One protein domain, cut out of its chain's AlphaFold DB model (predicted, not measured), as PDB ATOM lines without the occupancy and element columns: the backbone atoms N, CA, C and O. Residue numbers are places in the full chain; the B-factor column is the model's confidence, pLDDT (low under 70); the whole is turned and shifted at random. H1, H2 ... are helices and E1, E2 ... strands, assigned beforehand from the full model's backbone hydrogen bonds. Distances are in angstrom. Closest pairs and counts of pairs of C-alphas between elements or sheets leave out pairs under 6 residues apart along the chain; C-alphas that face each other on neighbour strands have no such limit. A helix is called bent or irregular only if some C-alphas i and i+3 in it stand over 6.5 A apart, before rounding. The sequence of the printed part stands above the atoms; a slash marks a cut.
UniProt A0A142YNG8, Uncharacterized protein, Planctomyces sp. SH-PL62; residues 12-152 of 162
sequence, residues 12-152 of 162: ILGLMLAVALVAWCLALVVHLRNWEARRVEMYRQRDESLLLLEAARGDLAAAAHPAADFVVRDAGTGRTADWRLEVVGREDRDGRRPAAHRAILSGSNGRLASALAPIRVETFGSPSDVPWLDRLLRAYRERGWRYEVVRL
ATOM      1  N   ILE A  12       0.189  13.760 -36.523       80.44
ATOM      2  CA  ILE A  12       0.723  13.256 -35.246       80.44
ATOM      3  C   ILE A  12       1.230  14.419 -34.394       80.44
ATOM      4  O   ILE A  12       0.892  14.510 -33.221       80.44
ATOM      5  N   LEU A  13       1.976  15.351 -34.993       82.75
ATOM      6  CA  LEU A  13       2.498  16.517 -34.279       82.75
ATOM      7  C   LEU A  13       1.370  17.444 -33.798       82.75
ATOM      8  O   LEU A  13       1.401  17.897 -32.657       82.75
ATOM      9  N   GLY A  14       0.336  17.658 -34.622       85.94
ATOM     10  CA  GLY A  14      -0.858  18.404 -34.212       85.94
ATOM     11  C   GLY A  14      -1.609  17.734 -33.057       85.94
ATOM     12  O   GLY A  14      -1.995  18.409 -32.105       85.94
ATOM     13  N   LEU A  15      -1.751  16.406 -33.093       90.06
ATOM     14  CA  LEU A  15      -2.353  15.643 -31.998       90.06
ATOM     15  C   LEU A  15      -1.513  15.733 -30.715       90.06
ATOM     16  O   LEU A  15      -2.067  15.960 -29.644       90.06
ATOM     17  N   MET A  16      -0.187  15.610 -30.812       92.19
ATOM     18  CA  MET A  16       0.715  15.735 -29.662       92.19
ATOM     19  C   MET A  16       0.638  17.125 -29.023       92.19
ATOM     20  O   MET A  16       0.561  17.222 -27.801       92.19
ATOM     21  N   LEU A  17       0.599  18.193 -29.828       93.88
ATOM     22  CA  LEU A  17       0.430  19.560 -29.327       93.88
ATOM     23  C   LEU A  17      -0.930  19.758 -28.650       93.88
ATOM     24  O   LEU A  17      -0.993  20.363 -27.583       93.88
ATOM     25  N   ALA A  18      -2.004  19.217 -29.228       92.38
ATOM     26  CA  ALA A  18      -3.334  19.289 -28.630       92.38
ATOM     27  C   ALA A  18      -3.389  18.557 -27.279       92.38
ATOM     28  O   ALA A  18      -3.889  19.108 -26.300       92.38
ATOM     29  N   VAL A  19      -2.816  17.352 -27.195       94.50
ATOM     30  CA  VAL A  19      -2.728  16.587 -25.942       94.50
ATOM     31  C   VAL A  19      -1.888  17.332 -24.904       94.50
ATOM     32  O   VAL A  19      -2.306  17.435 -23.753       94.50
ATOM     33  N   ALA A  20      -0.744  17.897 -25.301       94.75
ATOM     34  CA  ALA A  20       0.107  18.675 -24.404       94.75
ATOM     35  C   ALA A  20      -0.617  19.914 -23.854       94.75
ATOM     36  O   ALA A  20      -0.554  20.176 -22.654       94.75
ATOM     37  N   LEU A  21      -1.354  20.637 -24.703       96.19
ATOM     38  CA  LEU A  21      -2.136  21.801 -24.289       96.19
ATOM     39  C   LEU A  21      -3.256  21.411 -23.316       96.19
ATOM     40  O   LEU A  21      -3.425  22.057 -22.286       96.19
ATOM     41  N   VAL A  22      -3.996  20.336 -23.606       96.31
ATOM     42  CA  VAL A  22      -5.059  19.843 -22.716       96.31
ATOM     43  C   VAL A  22      -4.481  19.393 -21.373       96.31
ATOM     44  O   VAL A  22      -5.008  19.776 -20.329       96.31
ATOM     45  N   ALA A  23      -3.380  18.640 -21.379       95.25
ATOM     46  CA  ALA A  23      -2.700  18.216 -20.157       95.25
ATOM     47  C   ALA A  23      -2.216  19.418 -19.331       95.25
ATOM     48  O   ALA A  23      -2.399  19.441 -18.115       95.25
ATOM     49  N   TRP A  24      -1.662  20.441 -19.986       96.50
ATOM     50  CA  TRP A  24      -1.231  21.676 -19.334       96.50
ATOM     51  C   TRP A  24      -2.404  22.450 -18.716       96.50
ATOM     52  O   TRP A  24      -2.334  22.835 -17.549       96.50
ATOM     53  N   CYS A  25      -3.514  22.610 -19.443       95.88
ATOM     54  CA  CYS A  25      -4.724  23.252 -18.926       95.88
ATOM     55  C   CYS A  25      -5.299  22.499 -17.716       95.88
ATOM     56  O   CYS A  25      -5.649  23.118 -16.710       95.88
ATOM     57  N   LEU A  26      -5.365  21.166 -17.777       95.31
ATOM     58  CA  LEU A  26      -5.826  20.340 -16.657       95.31
ATOM     59  C   LEU A  26      -4.898  20.467 -15.443       95.31
ATOM     60  O   LEU A  26      -5.379  20.646 -14.324       95.31
ATOM     61  N   ALA A  27      -3.581  20.439 -15.660       91.50
ATOM     62  CA  ALA A  27      -2.598  20.640 -14.600       91.50
ATOM     63  C   ALA A  27      -2.754  22.019 -13.939       91.50
ATOM     64  O   ALA A  27      -2.721  22.113 -12.712       91.50
ATOM     65  N   LEU A  28      -3.001  23.071 -14.727       92.00
ATOM     66  CA  LEU A  28      -3.245  24.419 -14.217       92.00
ATOM     67  C   LEU A  28      -4.524  24.487 -13.367       92.00
ATOM     68  O   LEU A  28      -4.507  25.061 -12.281       92.00
ATOM     69  N   VAL A  29      -5.618  23.861 -13.810       93.25
ATOM     70  CA  VAL A  29      -6.879  23.814 -13.047       93.25
ATOM     71  C   VAL A  29      -6.700  23.084 -11.716       93.25
ATOM     72  O   VAL A  29      -7.148  23.576 -10.678       93.25
ATOM     73  N   VAL A  30      -6.027  21.929 -11.717       90.31
ATOM     74  CA  VAL A  30      -5.729  21.176 -10.488       90.31
ATOM     75  C   VAL A  30      -4.837  21.997  -9.557       90.31
ATOM     76  O   VAL A  30      -5.101  22.072  -8.358       90.31
ATOM     77  N   HIS A  31      -3.821  22.666 -10.105       88.31
ATOM     78  CA  HIS A  31      -2.941  23.540  -9.339       88.31
ATOM     79  C   HIS A  31      -3.712  24.678  -8.653       88.31
ATOM     80  O   HIS A  31      -3.552  24.877  -7.449       88.31
ATOM     81  N   LEU A  32      -4.591  25.374  -9.382       88.62
ATOM     82  CA  LEU A  32      -5.404  26.468  -8.839       88.62
ATOM     83  C   LEU A  32      -6.372  25.988  -7.751       88.62
ATOM     84  O   LEU A  32      -6.487  26.632  -6.710       88.62
ATOM     85  N   ARG A  33      -7.024  24.835  -7.943       90.19
ATOM     86  CA  ARG A  33      -7.916  24.244  -6.929       90.19
ATOM     87  C   ARG A  33      -7.173  23.885  -5.647       90.19
ATOM     88  O   ARG A  33      -7.641  24.209  -4.560       90.19
ATOM     89  N   ASN A  34      -6.005  23.260  -5.771       88.38
ATOM     90  CA  ASN A  34      -5.182  22.907  -4.616       88.38
ATOM     91  C   ASN A  34      -4.670  24.157  -3.894       88.38
ATOM     92  O   ASN A  34      -4.650  24.198  -2.665       88.38
ATOM     93  N   TRP A  35      -4.286  25.191  -4.644       87.44
ATOM     94  CA  TRP A  35      -3.873  26.469  -4.076       87.44
ATOM     95  C   TRP A  35      -5.004  27.151  -3.295       87.44
ATOM     96  O   TRP A  35      -4.762  27.645  -2.193       87.44
ATOM     97  N   GLU A  36      -6.226  27.133  -3.830       89.06
ATOM     98  CA  GLU A  36      -7.409  27.713  -3.188       89.06
ATOM     99  C   GLU A  36      -7.796  26.950  -1.918       89.06
ATOM    100  O   GLU A  36      -7.987  27.558  -0.868       89.06
ATOM    101  N   ALA A  37      -7.831  25.615  -1.975       88.69
ATOM    102  CA  ALA A  37      -8.126  24.778  -0.812       88.69
ATOM    103  C   ALA A  37      -7.144  25.042   0.341       88.69
ATOM    104  O   ALA A  37      -7.547  25.198   1.494       88.69
ATOM    105  N   ARG A  38      -5.851  25.173   0.023       88.12
ATOM    106  CA  ARG A  38      -4.835  25.548   1.010       88.12
ATOM    107  C   ARG A  38      -5.028  26.967   1.532       88.12
ATOM    108  O   ARG A  38      -4.884  27.181   2.729       88.12
ATOM    109  N   ARG A  39      -5.381  27.931   0.675       87.06
ATOM    110  CA  ARG A  39      -5.666  29.311   1.098       87.06
ATOM    111  C   ARG A  39      -6.808  29.366   2.115       87.06
ATOM    112  O   ARG A  39      -6.685  30.069   3.113       87.06
ATOM    113  N   VAL A  40      -7.885  28.619   1.878       89.06
ATOM    114  CA  VAL A  40      -9.028  28.534   2.800       89.06
ATOM    115  C   VAL A  40      -8.602  27.935   4.140       89.06
ATOM    116  O   VAL A  40      -8.857  28.536   5.181       89.06
ATOM    117  N   GLU A  41      -7.892  26.804   4.126       89.44
ATOM    118  CA  GLU A  41      -7.394  26.177   5.358       89.44
ATOM    119  C   GLU A  41      -6.428  27.094   6.121       89.44
ATOM    120  O   GLU A  41      -6.472  27.177   7.344       89.44
ATOM    121  N   MET A  42      -5.588  27.840   5.408       89.88
ATOM    122  CA  MET A  42      -4.665  28.802   5.998       89.88
ATOM    123  C   MET A  42      -5.404  29.946   6.713       89.88
ATOM    124  O   MET A  42      -4.998  30.345   7.805       89.88
ATOM    125  N   TYR A  43      -6.485  30.473   6.136       87.25
ATOM    126  CA  TYR A  43      -7.301  31.480   6.819       87.25
ATOM    127  C   TYR A  43      -8.080  30.890   7.995       87.25
ATOM    128  O   TYR A  43      -8.141  31.522   9.043       87.25
ATOM    129  N   ARG A  44      -8.545  29.640   7.894       89.81
ATOM    130  CA  ARG A  44      -9.118  28.928   9.045       89.81
ATOM    131  C   ARG A  44      -8.112  28.806  10.195       89.81
ATOM    132  O   ARG A  44      -8.460  29.075  11.341       89.81
ATOM    133  N   GLN A  45      -6.852  28.476   9.897       90.25
ATOM    134  CA  GLN A  45      -5.773  28.455  10.894       90.25
ATOM    135  C   GLN A  45      -5.584  29.814  11.567       90.25
ATOM    136  O   GLN A  45      -5.412  29.870  12.786       90.25
ATOM    137  N   ARG A  46      -5.616  30.902  10.791       88.81
ATOM    138  CA  ARG A  46      -5.515  32.268  11.311       88.81
ATOM    139  C   ARG A  46      -6.667  32.584  12.263       88.81
ATOM    140  O   ARG A  46      -6.405  33.016  13.382       88.81
ATOM    141  N   ASP A  47      -7.904  32.371  11.826       89.31
ATOM    142  CA  ASP A  47      -9.102  32.745  12.584       89.31
ATOM    143  C   ASP A  47      -9.191  31.953  13.894       89.31
ATOM    144  O   ASP A  47      -9.428  32.515  14.960       89.31
ATOM    145  N   GLU A  48      -8.893  30.655  13.859       89.69
ATOM    146  CA  GLU A  48      -8.845  29.840  15.074       89.69
ATOM    147  C   GLU A  48      -7.679  30.221  15.995       89.69
ATOM    148  O   GLU A  48      -7.834  30.225  17.215       89.69
ATOM    149  N   SER A  49      -6.515  30.576  15.438       89.31
ATOM    150  CA  SER A  49      -5.393  31.072  16.244       89.31
ATOM    151  C   SER A  49      -5.752  32.379  16.942       89.31
ATOM    152  O   SER A  49      -5.416  32.553  18.110       89.31
ATOM    153  N   LEU A  50      -6.470  33.274  16.257       86.62
ATOM    154  CA  LEU A  50      -6.981  34.508  16.842       86.62
ATOM    155  C   LEU A  50      -7.929  34.210  18.011       86.62
ATOM    156  O   LEU A  50      -7.712  34.735  19.097       86.62
ATOM    157  N   LEU A  51      -8.897  33.304  17.834       87.56
ATOM    158  CA  LEU A  51      -9.828  32.914  18.902       87.56
ATOM    159  C   LEU A  51      -9.111  32.292  20.109       87.56
ATOM    160  O   LEU A  51      -9.451  32.578  21.257       87.56
ATOM    161  N   LEU A  52      -8.097  31.454  19.874       86.75
ATOM    162  CA  LEU A  52      -7.294  30.865  20.949       86.75
ATOM    163  C   LEU A  52      -6.496  31.926  21.714       86.75
ATOM    164  O   LEU A  52      -6.392  31.841  22.938       86.75
ATOM    165  N   LEU A  53      -5.957  32.927  21.014       83.94
ATOM    166  CA  LEU A  53      -5.252  34.051  21.628       83.94
ATOM    167  C   LEU A  53      -6.204  34.973  22.397       83.94
ATOM    168  O   LEU A  53      -5.861  35.436  23.482       83.94
ATOM    169  N   GLU A  54      -7.408  35.212  21.879       81.69
ATOM    170  CA  GLU A  54      -8.453  35.963  22.579       81.69
ATOM    171  C   GLU A  54      -8.917  35.239  23.846       81.69
ATOM    172  O   GLU A  54      -9.028  35.866  24.897       81.69
ATOM    173  N   ALA A  55      -9.100  33.918  23.799       79.62
ATOM    174  CA  ALA A  55      -9.404  33.125  24.989       79.62
ATOM    175  C   ALA A  55      -8.246  33.154  26.003       79.62
ATOM    176  O   ALA A  55      -8.469  33.306  27.203       79.62
ATOM    177  N   ALA A  56      -7.002  33.067  25.520       75.94
ATOM    178  CA  ALA A  56      -5.807  33.161  26.352       75.94
ATOM    179  C   ALA A  56      -5.605  34.548  26.981       75.94
ATOM    180  O   ALA A  56      -4.930  34.654  28.005       75.94
ATOM    181  N   ARG A  57      -6.201  35.609  26.420       73.19
ATOM    182  CA  ARG A  57      -6.167  36.957  27.005       73.19
ATOM    183  C   ARG A  57      -6.712  36.965  28.434       73.19
ATOM    184  O   ARG A  57      -6.164  37.671  29.275       73.19
ATOM    185  N   GLY A  58      -7.748  36.168  28.712       65.00
ATOM    186  CA  GLY A  58      -8.304  36.021  30.058       65.00
ATOM    187  C   GLY A  58      -7.315  35.387  31.042       65.00
ATOM    188  O   GLY A  58      -7.148  35.888  32.150       65.00
ATOM    189  N   ASP A  59      -6.604  34.338  30.619       65.81
ATOM    190  CA  ASP A  59      -5.593  33.678  31.459       65.81
ATOM    191  C   ASP A  59      -4.358  34.563  31.669       65.81
ATOM    192  O   ASP A  59      -3.775  34.594  32.751       65.81
ATOM    193  N   LEU A  60      -3.963  35.312  30.640       63.03
ATOM    194  CA  LEU A  60      -2.825  36.223  30.686       63.03
ATOM    195  C   LEU A  60      -3.094  37.460  31.540       63.03
ATOM    196  O   LEU A  60      -2.195  37.881  32.254       63.03
ATOM    197  N   ALA A  61      -4.313  38.002  31.530       63.03
ATOM    198  CA  ALA A  61      -4.710  39.080  32.439       63.03
ATOM    199  C   ALA A  61      -4.766  38.631  33.913       63.03
ATOM    200  O   ALA A  61      -4.696  39.462  34.814       63.03
ATOM    201  N   ALA A  62      -4.906  37.324  34.162       61.75
ATOM    202  CA  ALA A  62      -4.827  36.746  35.501       61.75
ATOM    203  C   ALA A  62      -3.377  36.435  35.927       61.75
ATOM    204  O   ALA A  62      -3.058  36.515  37.112       61.75
ATOM    205  N   ALA A  63      -2.505  36.072  34.977       57.50
ATOM    206  CA  ALA A  63      -1.109  35.697  35.227       57.50
ATOM    207  C   ALA A  63      -0.130  36.887  35.211       57.50
ATOM    208  O   ALA A  63       0.847  36.897  35.960       57.50
ATOM    209  N   ALA A  64      -0.378  37.884  34.366       53.44
ATOM    210  CA  ALA A  64       0.306  39.168  34.354       53.44
ATOM    211  C   ALA A  64      -0.588  40.187  35.065       53.44
ATOM    212  O   ALA A  64      -1.807  40.091  34.996       53.44
ATOM    213  N   HIS A  65       0.005  41.139  35.789       53.00
ATOM    214  CA  HIS A  65      -0.722  42.161  36.547       53.00
ATOM    215  C   HIS A  65      -1.948  42.720  35.796       53.00
ATOM    216  O   HIS A  65      -1.871  42.893  34.583       53.00
ATOM    217  N   PRO A  66      -3.037  43.110  36.488       50.53
ATOM    218  CA  PRO A  66      -4.297  43.561  35.873       50.53
ATOM    219  C   PRO A  66      -4.183  44.780  34.928       50.53
ATOM    220  O   PRO A  66      -5.165  45.160  34.297       50.53
ATOM    221  N   ALA A  67      -2.998  45.391  34.817       48.09
ATOM    222  CA  ALA A  67      -2.659  46.450  33.868       48.09
ATOM    223  C   ALA A  67      -2.025  45.942  32.551       48.09
ATOM    224  O   ALA A  67      -1.701  46.756  31.686       48.09
ATOM    225  N   ALA A  68      -1.831  44.626  32.394       52.19
ATOM    226  CA  ALA A  68      -1.162  44.054  31.238       52.19
ATOM    227  C   ALA A  68      -2.060  44.091  29.997       52.19
ATOM    228  O   ALA A  68      -2.986  43.288  29.860       52.19
ATOM    229  N   ASP A  69      -1.798  45.022  29.077       59.44
ATOM    230  CA  ASP A  69      -2.600  45.135  27.861       59.44
ATOM    231  C   ASP A  69      -2.070  44.168  26.800       59.44
ATOM    232  O   ASP A  69      -0.910  44.247  26.377       59.44
ATOM    233  N   PHE A  70      -2.918  43.220  26.409       62.53
ATOM    234  CA  PHE A  70      -2.614  42.182  25.432       62.53
ATOM    235  C   PHE A  70      -3.188  42.584  24.082       62.53
ATOM    236  O   PHE A  70      -4.406  42.627  23.896       62.53
ATOM    237  N   VAL A  71      -2.323  42.894  23.126       67.38
ATOM    238  CA  VAL A  71      -2.752  43.314  21.794       67.38
ATOM    239  C   VAL A  71      -2.392  42.228  20.800       67.38
ATOM    240  O   VAL A  71      -1.214  41.907  20.634       67.38
ATOM    241  N   VAL A  72      -3.413  41.703  20.121       67.31
ATOM    242  CA  VAL A  72      -3.236  40.915  18.905       67.31
ATOM    243  C   VAL A  72      -3.367  41.863  17.723       67.31
ATOM    244  O   VAL A  72      -4.398  42.513  17.555       67.31
ATOM    245  N   ARG A  73      -2.306  41.994  16.927       69.56
ATOM    246  CA  ARG A  73      -2.307  42.814  15.711       69.56
ATOM    247  C   ARG A  73      -2.229  41.909  14.498       69.56
ATOM    248  O   ARG A  73      -1.295  41.117  14.382       69.56
ATOM    249  N   ASP A  74      -3.183  42.061  13.586       67.88
ATOM    250  CA  ASP A  74      -3.025  41.551  12.231       67.88
ATOM    251  C   ASP A  74      -2.008  42.443  11.513       67.88
ATOM    252  O   ASP A  74      -2.266  43.619  11.257       67.88
ATOM    253  N   ALA A  75      -0.822  41.899  11.249       60.59
ATOM    254  CA  ALA A  75       0.242  42.616  10.551       60.59
ATOM    255  C   ALA A  75       0.078  42.566   9.019       60.59
ATOM    256  O   ALA A  75       0.956  43.031   8.290       60.59
ATOM    257  N   GLY A  76      -1.051  42.037   8.538       54.81
ATOM    258  CA  GLY A  76      -1.499  42.139   7.160       54.81
ATOM    259  C   GLY A  76      -1.657  40.786   6.477       54.81
ATOM    260  O   GLY A  76      -0.869  39.858   6.663       54.81
ATOM    261  N   THR A  77      -2.657  40.729   5.599       54.34
ATOM    262  CA  THR A  77      -2.735  39.770   4.496       54.34
ATOM    263  C   THR A  77      -2.023  40.410   3.305       54.34
ATOM    264  O   THR A  77      -2.473  41.407   2.741       54.34
ATOM    265  N   GLY A  78      -0.828  39.927   2.970       50.97
ATOM    266  CA  GLY A  78      -0.106  40.437   1.806       50.97
ATOM    267  C   GLY A  78      -0.847  40.128   0.498       50.97
ATOM    268  O   GLY A  78      -1.791  39.344   0.453       50.97
ATOM    269  N   ARG A  79      -0.352  40.661  -0.632       53.66
ATOM    270  CA  ARG A  79      -0.697  40.139  -1.979       53.66
ATOM    271  C   ARG A  79      -0.362  38.643  -2.134       53.66
ATOM    272  O   ARG A  79      -0.776  38.010  -3.102       53.66
ATOM    273  N   THR A  80       0.420  38.100  -1.209       62.41
ATOM    274  CA  THR A  80       0.730  36.689  -1.039       62.41
ATOM    275  C   THR A  80      -0.233  36.082  -0.015       62.41
ATOM    276  O   THR A  80      -0.565  36.718   0.980       62.41
ATOM    277  N   ALA A  81      -0.733  34.871  -0.281       75.06
ATOM    278  CA  ALA A  81      -1.610  34.145   0.638       75.06
ATOM    279  C   ALA A  81      -0.810  33.703   1.876       75.06
ATOM    280  O   ALA A  81      -0.366  32.560   1.946       75.06
ATOM    281  N   ASP A  82      -0.617  34.643   2.797       84.31
ATOM    282  CA  ASP A  82       0.101  34.524   4.059       84.31
ATOM    283  C   ASP A  82      -0.668  35.307   5.140       84.31
ATOM    284  O   ASP A  82      -1.415  36.241   4.832       84.31
ATOM    285  N   TRP A  83      -0.469  34.955   6.409       86.62
ATOM    286  CA  TRP A  83      -0.987  35.719   7.547       86.62
ATOM    287  C   TRP A  83       0.058  35.855   8.648       86.62
ATOM    288  O   TRP A  83       0.951  35.015   8.795       86.62
ATOM    289  N   ARG A  84      -0.080  36.914   9.451       85.44
ATOM    290  CA  ARG A  84       0.798  37.194  10.586       85.44
ATOM    291  C   ARG A  84       0.018  37.841  11.727       85.44
ATOM    292  O   ARG A  84      -0.562  38.907  11.554       85.44
ATOM    293  N   LEU A  85       0.057  37.213  12.897       84.81
ATOM    294  CA  LEU A  85      -0.491  37.736  14.147       84.81
ATOM    295  C   LEU A  85       0.669  38.101  15.072       84.81
ATOM    296  O   LEU A  85       1.505  37.256  15.386       84.81
ATOM    297  N   GLU A  86       0.737  39.355  15.505       81.00
ATOM    298  CA  GLU A  86       1.670  39.777  16.550       81.00
ATOM    299  C   GLU A  86       0.942  39.845  17.887       81.00
ATOM    300  O   GLU A  86      -0.105  40.476  18.002       81.00
ATOM    301  N   VAL A  87       1.526  39.200  18.887       77.69
ATOM    302  CA  VAL A  87       1.063  39.151  20.265       77.69
ATOM    303  C   VAL A  87       2.020  39.966  21.118       77.69
ATOM    304  O   VAL A  87       3.210  39.649  21.199       77.69
ATOM    305  N   VAL A  88       1.506  41.010  21.764       75.69
ATOM    306  CA  VAL A  88       2.297  41.874  22.649       75.69
ATOM    307  C   VAL A  88       1.550  42.085  23.957       75.69
ATOM    308  O   VAL A  88       0.445  42.622  23.945       75.69
ATOM    309  N   GLY A  89       2.169  41.700  25.075       70.75
ATOM    310  CA  GLY A  89       1.726  42.056  26.423       70.75
ATOM    311  C   GLY A  89       2.588  43.187  26.977       70.75
ATOM    312  O   GLY A  89       3.812  43.063  26.988       70.75
ATOM    313  N   ARG A  90       1.987  44.296  27.415       66.81
ATOM    314  CA  ARG A  90       2.704  45.464  27.973       66.81
ATOM    315  C   ARG A  90       2.422  45.599  29.462       66.81
ATOM    316  O   ARG A  90       1.264  45.520  29.817       66.81
ATOM    317  N   GLU A  91       3.423  45.862  30.306       60.44
ATOM    318  CA  GLU A  91       3.201  46.075  31.756       60.44
ATOM    319  C   GLU A  91       2.408  47.352  32.091       60.44
ATOM    320  O   GLU A  91       1.885  47.473  33.194       60.44
ATOM    321  N   ASP A  92       2.350  48.310  31.164       59.97
ATOM    322  CA  ASP A  92       1.695  49.604  31.352       59.97
ATOM    323  C   ASP A  92       0.883  49.980  30.102       59.97
ATOM    324  O   ASP A  92       1.364  49.849  28.965       59.97
ATOM    325  N   ARG A  93      -0.338  50.481  30.321       53.78
ATOM    326  CA  ARG A  93      -1.275  50.945  29.287       53.78
ATOM    327  C   ARG A  93      -0.691  52.107  28.477       53.78
ATOM    328  O   ARG A  93      -0.981  52.226  27.288       53.78
ATOM    329  N   ASP A  94       0.210  52.884  29.080       58.12
ATOM    330  CA  ASP A  94       0.886  54.019  28.442       58.12
ATOM    331  C   ASP A  94       2.012  53.606  27.473       58.12
ATOM    332  O   ASP A  94       2.613  54.451  26.808       58.12
ATOM    333  N   GLY A  95       2.333  52.307  27.370       55.31
ATOM    334  CA  GLY A  95       3.326  51.791  26.418       55.31
ATOM    335  C   GLY A  95       4.776  52.201  26.704       55.31
ATOM    336  O   GLY A  95       5.639  52.008  25.852       55.31
ATOM    337  N   ARG A  96       5.052  52.751  27.893       55.84
ATOM    338  CA  ARG A  96       6.377  53.245  28.307       55.84
ATOM    339  C   ARG A  96       7.317  52.156  28.823       55.84
ATOM    340  O   ARG A  96       8.519  52.390  28.912       55.84
ATOM    341  N   ARG A  97       6.792  50.975  29.160       56.69
ATOM    342  CA  ARG A  97       7.584  49.825  29.618       56.69
ATOM    343  C   ARG A  97       7.789  48.787  28.513       56.69
ATOM    344  O   ARG A  97       6.923  48.651  27.644       56.69
ATOM    345  N   PRO A  98       8.921  48.056  28.536       58.25
ATOM    346  CA  PRO A  98       9.162  46.962  27.604       58.25
ATOM    347  C   PRO A  98       8.034  45.927  27.678       58.25
ATOM    348  O   PRO A  98       7.406  45.736  28.719       58.25
ATOM    349  N   ALA A  99       7.755  45.279  26.547       59.72
ATOM    350  CA  ALA A  99       6.742  44.236  26.484       59.72
ATOM    351  C   ALA A  99       7.124  43.079  27.424       59.72
ATOM    352  O   ALA A  99       8.202  42.503  27.279       59.72
ATOM    353  N   ALA A 100       6.236  42.738  28.358       62.94
ATOM    354  CA  ALA A 100       6.390  41.593  29.252       62.94
ATOM    355  C   ALA A 100       6.348  40.268  28.473       62.94
ATOM    356  O   ALA A 100       7.021  39.300  28.839       62.94
ATOM    357  N   HIS A 101       5.578  40.243  27.379       69.56
ATOM    358  CA  HIS A 101       5.395  39.095  26.492       69.56
ATOM    359  C   HIS A 101       5.452  39.563  25.044       69.56
ATOM    360  O   HIS A 101       4.856  40.587  24.687       69.56
ATOM    361  N   ARG A 102       6.129  38.794  24.197       74.69
ATOM    362  CA  ARG A 102       6.103  39.004  22.754       74.69
ATOM    363  C   ARG A 102       6.094  37.655  22.062       74.69
ATOM    364  O   ARG A 102       6.929  36.801  22.361       74.69
ATOM    365  N   ALA A 103       5.181  37.497  21.115       79.88
ATOM    366  CA  ALA A 103       5.198  36.386  20.187       79.88
ATOM    367  C   ALA A 103       4.683  36.806  18.811       79.88
ATOM    368  O   ALA A 103       3.894  37.739  18.682       79.88
ATOM    369  N   ILE A 104       5.137  36.120  17.771       84.56
ATOM    370  CA  ILE A 104       4.651  36.295  16.405       84.56
ATOM    371  C   ILE A 104       4.206  34.932  15.904       84.56
ATOM    372  O   ILE A 104       4.976  33.978  15.930       84.56
ATOM    373  N   LEU A 105       2.975  34.848  15.425       86.25
ATOM    374  CA  LEU A 105       2.438  33.671  14.768       86.25
ATOM    375  C   LEU A 105       2.308  33.983  13.283       86.25
ATOM    376  O   LEU A 105       1.839  35.061  12.918       86.25
ATOM    377  N   SER A 106       2.712  33.067  12.412       86.94
ATOM    378  CA  SER A 106       2.554  33.256  10.970       86.94
ATOM    379  C   SER A 106       2.298  31.953  10.233       86.94
ATOM    380  O   SER A 106       2.785  30.895  10.631       86.94
ATOM    381  N   GLY A 107       1.547  32.050   9.141       86.81
ATOM    382  CA  GLY A 107       1.270  30.947   8.229       86.81
ATOM    383  C   GLY A 107       1.443  31.386   6.781       86.81
ATOM    384  O   GLY A 107       1.276  32.561   6.452       86.81
ATOM    385  N   SER A 108       1.796  30.432   5.918       85.19
ATOM    386  CA  SER A 108       2.025  30.674   4.494       85.19
ATOM    387  C   SER A 108       1.455  29.552   3.635       85.19
ATOM    388  O   SER A 108       1.633  28.366   3.932       85.19
ATOM    389  N   ASN A 109       0.828  29.929   2.516       81.25
ATOM    390  CA  ASN A 109       0.350  28.988   1.503       81.25
ATOM    391  C   ASN A 109       1.501  28.360   0.684       81.25
ATOM    392  O   ASN A 109       1.287  27.386  -0.031       81.25
ATOM    393  N   GLY A 110       2.730  28.884   0.798       71.56
ATOM    394  CA  GLY A 110       3.913  28.359   0.117       71.56
ATOM    395  C   GLY A 110       3.829  28.515  -1.407       71.56
ATOM    396  O   GLY A 110       3.105  27.801  -2.095       71.56
ATOM    397  N   ARG A 111       4.624  29.430  -1.977       63.62
ATOM    398  CA  ARG A 111       4.498  29.873  -3.382       63.62
ATOM    399  C   ARG A 111       4.595  28.757  -4.442       63.62
ATOM    400  O   ARG A 111       4.137  28.965  -5.557       63.62
ATOM    401  N   LEU A 112       5.144  27.586  -4.103       66.44
ATOM    402  CA  LEU A 112       5.232  26.388  -4.957       66.44
ATOM    403  C   LEU A 112       5.082  25.078  -4.156       66.44
ATOM    404  O   LEU A 112       5.520  24.016  -4.595       66.44
ATOM    405  N   ALA A 113       4.512  25.139  -2.952       70.50
ATOM    406  CA  ALA A 113       4.444  23.976  -2.076       70.50
ATOM    407  C   ALA A 113       3.289  23.038  -2.468       70.50
ATOM    408  O   ALA A 113       2.292  23.461  -3.058       70.50
ATOM    409  N   SER A 114       3.402  21.750  -2.133       72.75
ATOM    410  CA  SER A 114       2.296  20.782  -2.224       72.75
ATOM    411  C   SER A 114       1.353  20.867  -1.017       72.75
ATOM    412  O   SER A 114       0.172  20.546  -1.142       72.75
ATOM    413  N   ALA A 115       1.832  21.392   0.110       79.19
ATOM    414  CA  ALA A 115       1.099  21.554   1.362       79.19
ATOM    415  C   ALA A 115       1.371  22.931   1.987       79.19
ATOM    416  O   ALA A 115       2.298  23.627   1.572       79.19
ATOM    417  N   LEU A 116       0.584  23.303   2.999       84.25
ATOM    418  CA  LEU A 116       0.849  24.497   3.801       84.25
ATOM    419  C   LEU A 116       2.217  24.411   4.487       84.25
ATOM    420  O   LEU A 116       2.650  23.332   4.917       84.25
ATOM    421  N   ALA A 117       2.880  25.561   4.606       85.62
ATOM    422  CA  ALA A 117       4.047  25.676   5.468       85.62
ATOM    423  C   ALA A 117       3.630  25.459   6.937       85.62
ATOM    424  O   ALA A 117       2.487  25.755   7.294       85.62
ATOM    425  N   PRO A 118       4.527  24.947   7.801       88.94
ATOM    426  CA  PRO A 118       4.267  24.912   9.234       88.94
ATOM    427  C   PRO A 118       3.929  26.308   9.771       88.94
ATOM    428  O   PRO A 118       4.539  27.294   9.358       88.94
ATOM    429  N   ILE A 119       2.991  26.380  10.716       89.38
ATOM    430  CA  ILE A 119       2.701  27.609  11.456       89.38
ATOM    431  C   ILE A 119       3.941  27.962  12.273       89.38
ATOM    432  O   ILE A 119       4.382  27.183  13.120       89.38
ATOM    433  N   ARG A 120       4.512  29.135  12.036       89.88
ATOM    434  CA  ARG A 120       5.702  29.584  12.752       89.88
ATOM    435  C   ARG A 120       5.291  30.403  13.963       89.88
ATOM    436  O   ARG A 120       4.611  31.414  13.803       89.88
ATOM    437  N   VAL A 121       5.720  29.972  15.145       88.25
ATOM    438  CA  VAL A 121       5.500  30.646  16.426       88.25
ATOM    439  C   VAL A 121       6.845  31.148  16.939       88.25
ATOM    440  O   VAL A 121       7.652  30.390  17.472       88.25
ATOM    441  N   GLU A 122       7.114  32.429  16.746       87.31
ATOM    442  CA  GLU A 122       8.328  33.085  17.211       87.31
ATOM    443  C   GLU A 122       8.084  33.626  18.622       87.31
ATOM    444  O   GLU A 122       7.192  34.449  18.814       87.31
ATOM    445  N   THR A 123       8.851  33.175  19.615       84.00
ATOM    446  CA  THR A 123       8.733  33.614  21.016       84.00
ATOM    447  C   THR A 123      10.006  34.310  21.468       84.00
ATOM    448  O   THR A 123      11.107  33.982  21.022       84.00
ATOM    449  N   PHE A 124       9.873  35.274  22.378       78.12
ATOM    450  CA  PHE A 124      11.008  36.057  22.884       78.12
ATOM    451  C   PHE A 124      11.458  35.602  24.281       78.12
ATOM    452  O   PHE A 124      12.401  36.153  24.845       78.12
ATOM    453  N   GLY A 125      10.846  34.532  24.801       69.50
ATOM    454  CA  GLY A 125      11.358  33.752  25.922       69.50
ATOM    455  C   GLY A 125      10.892  34.186  27.307       69.50
ATOM    456  O   GLY A 125      11.596  33.863  28.264       69.50
ATOM    457  N   SER A 126       9.745  34.858  27.426       72.19
ATOM    458  CA  SER A 126       9.176  35.238  28.722       72.19
ATOM    459  C   SER A 126       8.660  33.988  29.464       72.19
ATOM    460  O   SER A 126       7.978  33.169  28.850       72.19
ATOM    461  N   PRO A 127       8.944  33.788  30.768       69.31
ATOM    462  CA  PRO A 127       8.434  32.635  31.531       69.31
ATOM    463  C   PRO A 127       6.900  32.541  31.544       69.31
ATOM    464  O   PRO A 127       6.317  31.462  31.516       69.31
ATOM    465  N   SER A 128       6.251  33.694  31.522       67.12
ATOM    466  CA  SER A 128       4.803  33.889  31.402       67.12
ATOM    467  C   SER A 128       4.236  33.550  30.020       67.12
ATOM    468  O   SER A 128       3.017  33.502  29.867       67.12
ATOM    469  N   ASP A 129       5.086  33.259  29.025       72.25
ATOM    470  CA  ASP A 129       4.624  32.763  27.728       72.25
ATOM    471  C   ASP A 129       4.116  31.313  27.813       72.25
ATOM    472  O   ASP A 129       3.264  30.904  27.029       72.25
ATOM    473  N   VAL A 130       4.612  30.530  28.779       75.06
ATOM    474  CA  VAL A 130       4.418  29.070  28.842       75.06
ATOM    475  C   VAL A 130       2.941  28.642  28.876       75.06
ATOM    476  O   VAL A 130       2.572  27.796  28.062       75.06
ATOM    477  N   PRO A 131       2.056  29.200  29.731       78.62
ATOM    478  CA  PRO A 131       0.708  28.649  29.895       78.62
ATOM    479  C   PRO A 131      -0.182  28.804  28.655       78.62
ATOM    480  O   PRO A 131      -0.883  27.867  28.262       78.62
ATOM    481  N   TRP A 132      -0.157  29.978  28.018       79.88
ATOM    482  CA  TRP A 132      -0.959  30.220  26.818       79.88
ATOM    483  C   TRP A 132      -0.333  29.573  25.581       79.88
ATOM    484  O   TRP A 132      -1.062  29.048  24.735       79.88
ATOM    485  N   LEU A 133       1.002  29.550  25.497       85.19
ATOM    486  CA  LEU A 133       1.718  28.881  24.419       85.19
ATOM    487  C   LEU A 133       1.433  27.377  24.442       85.19
ATOM    488  O   LEU A 133       1.089  26.813  23.410       85.19
ATOM    489  N   ASP A 134       1.466  26.728  25.606       87.44
ATOM    490  CA  ASP A 134       1.146  25.302  25.726       87.44
ATOM    491  C   ASP A 134      -0.284  24.984  25.281       87.44
ATOM    492  O   ASP A 134      -0.513  23.969  24.611       87.44
ATOM    493  N   ARG A 135      -1.250  25.852  25.610       85.81
ATOM    494  CA  ARG A 135      -2.640  25.710  25.154       85.81
ATOM    495  C   ARG A 135      -2.737  25.829  23.634       85.81
ATOM    496  O   ARG A 135      -3.365  24.983  22.998       85.81
ATOM    497  N   LEU A 136      -2.081  26.833  23.054       88.81
ATOM    498  CA  LEU A 136      -2.037  27.049  21.608       88.81
ATOM    499  C   LEU A 136      -1.412  25.847  20.880       88.81
ATOM    500  O   LEU A 136      -2.007  25.291  19.958       88.81
ATOM    501  N   LEU A 137      -0.235  25.401  21.321       91.56
ATOM    502  CA  LEU A 137       0.482  24.289  20.694       91.56
ATOM    503  C   LEU A 137      -0.272  22.964  20.850       91.56
ATOM    504  O   LEU A 137      -0.256  22.124  19.949       91.56
ATOM    505  N   ARG A 138      -0.972  22.763  21.973       92.31
ATOM    506  CA  ARG A 138      -1.872  21.619  22.148       92.31
ATOM    507  C   ARG A 138      -3.014  21.653  21.136       92.31
ATOM    508  O   ARG A 138      -3.215  20.651  20.456       92.31
ATOM    509  N   ALA A 139      -3.674  22.797  20.974       91.75
ATOM    510  CA  ALA A 139      -4.747  22.960  20.001       91.75
ATOM    511  C   ALA A 139      -4.276  22.682  18.564       91.75
ATOM    512  O   ALA A 139      -5.006  22.056  17.792       91.75
ATOM    513  N   TYR A 140      -3.049  23.086  18.216       92.50
ATOM    514  CA  TYR A 140      -2.442  22.784  16.917       92.50
ATOM    515  C   TYR A 140      -2.185  21.286  16.726       92.50
ATOM    516  O   TYR A 140      -2.532  20.741  15.677       92.50
ATOM    517  N   ARG A 141      -1.638  20.597  17.740       93.88
ATOM    518  CA  ARG A 141      -1.430  19.138  17.691       93.88
ATOM    519  C   ARG A 141      -2.735  18.369  17.530       93.88
ATOM    520  O   ARG A 141      -2.800  17.480  16.690       93.88
ATOM    521  N   GLU A 142      -3.763  18.722  18.299       93.88
ATOM    522  CA  GLU A 142      -5.084  18.077  18.239       93.88
ATOM    523  C   GLU A 142      -5.725  18.191  16.851       93.88
ATOM    524  O   GLU A 142      -6.436  17.292  16.414       93.88
ATOM    525  N   ARG A 143      -5.427  19.274  16.127       90.88
ATOM    526  CA  ARG A 143      -5.908  19.525  14.760       90.88
ATOM    527  C   ARG A 143      -5.010  18.934  13.674       90.88
ATOM    528  O   ARG A 143      -5.310  19.078  12.493       90.88
ATOM    529  N   GLY A 144      -3.895  18.306  14.050       91.56
ATOM    530  CA  GLY A 144      -2.902  17.791  13.108       91.56
ATOM    531  C   GLY A 144      -2.154  18.887  12.340       91.56
ATOM    532  O   GLY A 144      -1.572  18.618  11.288       91.56
ATOM    533  N   TRP A 145      -2.165  20.128  12.830       91.81
ATOM    534  CA  TRP A 145      -1.446  21.222  12.192       91.81
ATOM    535  C   TRP A 145       0.044  21.145  12.495       91.81
ATOM    536  O   TRP A 145       0.476  20.930  13.627       91.81
ATOM    537  N   ARG A 146       0.848  21.354  11.453       91.75
ATOM    538  CA  ARG A 146       2.301  21.445  11.575       91.75
ATOM    539  C   ARG A 146       2.658  22.820  12.116       91.75
ATOM    540  O   ARG A 146       2.156  23.818  11.604       91.75
ATOM    541  N   TYR A 147       3.556  22.874  13.087       91.69
ATOM    542  CA  TYR A 147       4.056  24.127  13.634       91.69
ATOM    543  C   TYR A 147       5.539  24.032  13.981       91.69
ATOM    544  O   TYR A 147       6.076  22.943  14.192       91.69
ATOM    545  N   GLU A 148       6.187  25.186  14.046       92.12
ATOM    546  CA  GLU A 148       7.576  25.350  14.454       92.12
ATOM    547  C   GLU A 148       7.654  26.459  15.500       92.12
ATOM    548  O   GLU A 148       7.145  27.559  15.281       92.12
ATOM    549  N   VAL A 149       8.288  26.174  16.638       88.88
ATOM    550  CA  VAL A 149       8.518  27.171  17.688       88.88
ATOM    551  C   VAL A 149       9.951  27.664  17.574       88.88
ATOM    552  O   VAL A 149      10.893  26.900  17.773       88.88
ATOM    553  N   VAL A 150      10.115  28.948  17.273       88.12
ATOM    554  CA  VAL A 150      11.424  29.589  17.138       88.12
ATOM    555  C   VAL A 150      11.622  30.534  18.310       88.12
ATOM    556  O   VAL A 150      10.891  31.510  18.459       88.12
ATOM    557  N   ARG A 151      12.626  30.272  19.146       81.75
ATOM    558  CA  ARG A 151      12.988  31.189  20.229       81.75
ATOM    559  C   ARG A 151      13.958  32.233  19.693       81.75
ATOM    560  O   ARG A 151      15.096  31.903  19.360       81.75
ATOM    561  N   LEU A 152      13.514  33.480  19.589       77.00
ATOM    562  CA  LEU A 152      14.358  34.574  19.126       77.00
ATOM    563  C   LEU A 152      15.196  35.123  20.294       77.00
ATOM    564  O   LEU A 152      14.651  35.391  21.369       77.00
TER     565      LEU A 152
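This is residues 12 to 152 of the 162 residues of an uncharacterized protein of Planctomyces sp. SH-PL62 (UniProt A0A142YNG8). A twisted sheet of five strands has one face covered by two helices, the very long H1 and the shorter H2, while its other face is bare. H1 runs along the sheet with its later part, and its first residues, 12 to 30, stick out well past the sheet as a free arm that makes much of the length. The printed part has 141 residues, with H1, E1, E2, E3, E4, H2 and E5 along the chain; the sheet's order is E1, E2, E3, E4, E5, mixed, and the class is mixed, helices and strands. The whole is loose, with a radius of gyration of the C-alphas of 20.5 A and spans of 77 by 30 by 24 A.

The sheet holds E1, residues 69 to 74, E2, residues 82 to 90 and 26.4 A long, E3, residues 99 to 108 and 26.3 A long, E4, residues 119 to 123, and E5, residues 147 to 151, ending at C-alpha 151 (12.988, 31.189, 20.229). H1, residues 12 to 63, runs 74.0 A from C-alpha 12 (0.723, 13.256, -35.246). H2, residues 127 to 142, is 23.9 A long and only just irregular: C-alphas 128 and 131 are 6.8 A apart.

E1 to E4 form a meander, each strand the antiparallel neighbour of the one before, with N 71 and O 88 at 2.9 A, N 85 and O 105 at 2.8 A, and N 104 and O 122 at 2.8 A. E4, H2 and E5 form a strand-helix-strand unit, two parallel strands joined through a helix, with a right-handed crossover; N 121 and O 148 are 2.8 A apart. Two layers arise from H1 and H2 on the same face of the sheet. H1 is over E2 and E3 at a height of 6.3 A, and H2 over E3 and E4 at 9.4 A. With its residues 49 to 63 alone, H1 touches H2, closest at the C-alphas of Ala 56 and Trp 132, 5.7 A, at a steep tilt of 41 degrees, opposite ways. Of the O i to N i+4 pairs, 46 of 48 in H1 and 10 of 12 in H2 are within hydrogen-bond range.

The C-alphas of Ile 12 and Pro 66, the two farthest apart, are 77.5 A from each other. The printed part has no cut, and no link is long. Mean pLDDT of the printed part is 79.0, with residues 58 to 80 and 90 to 101 among those under 70.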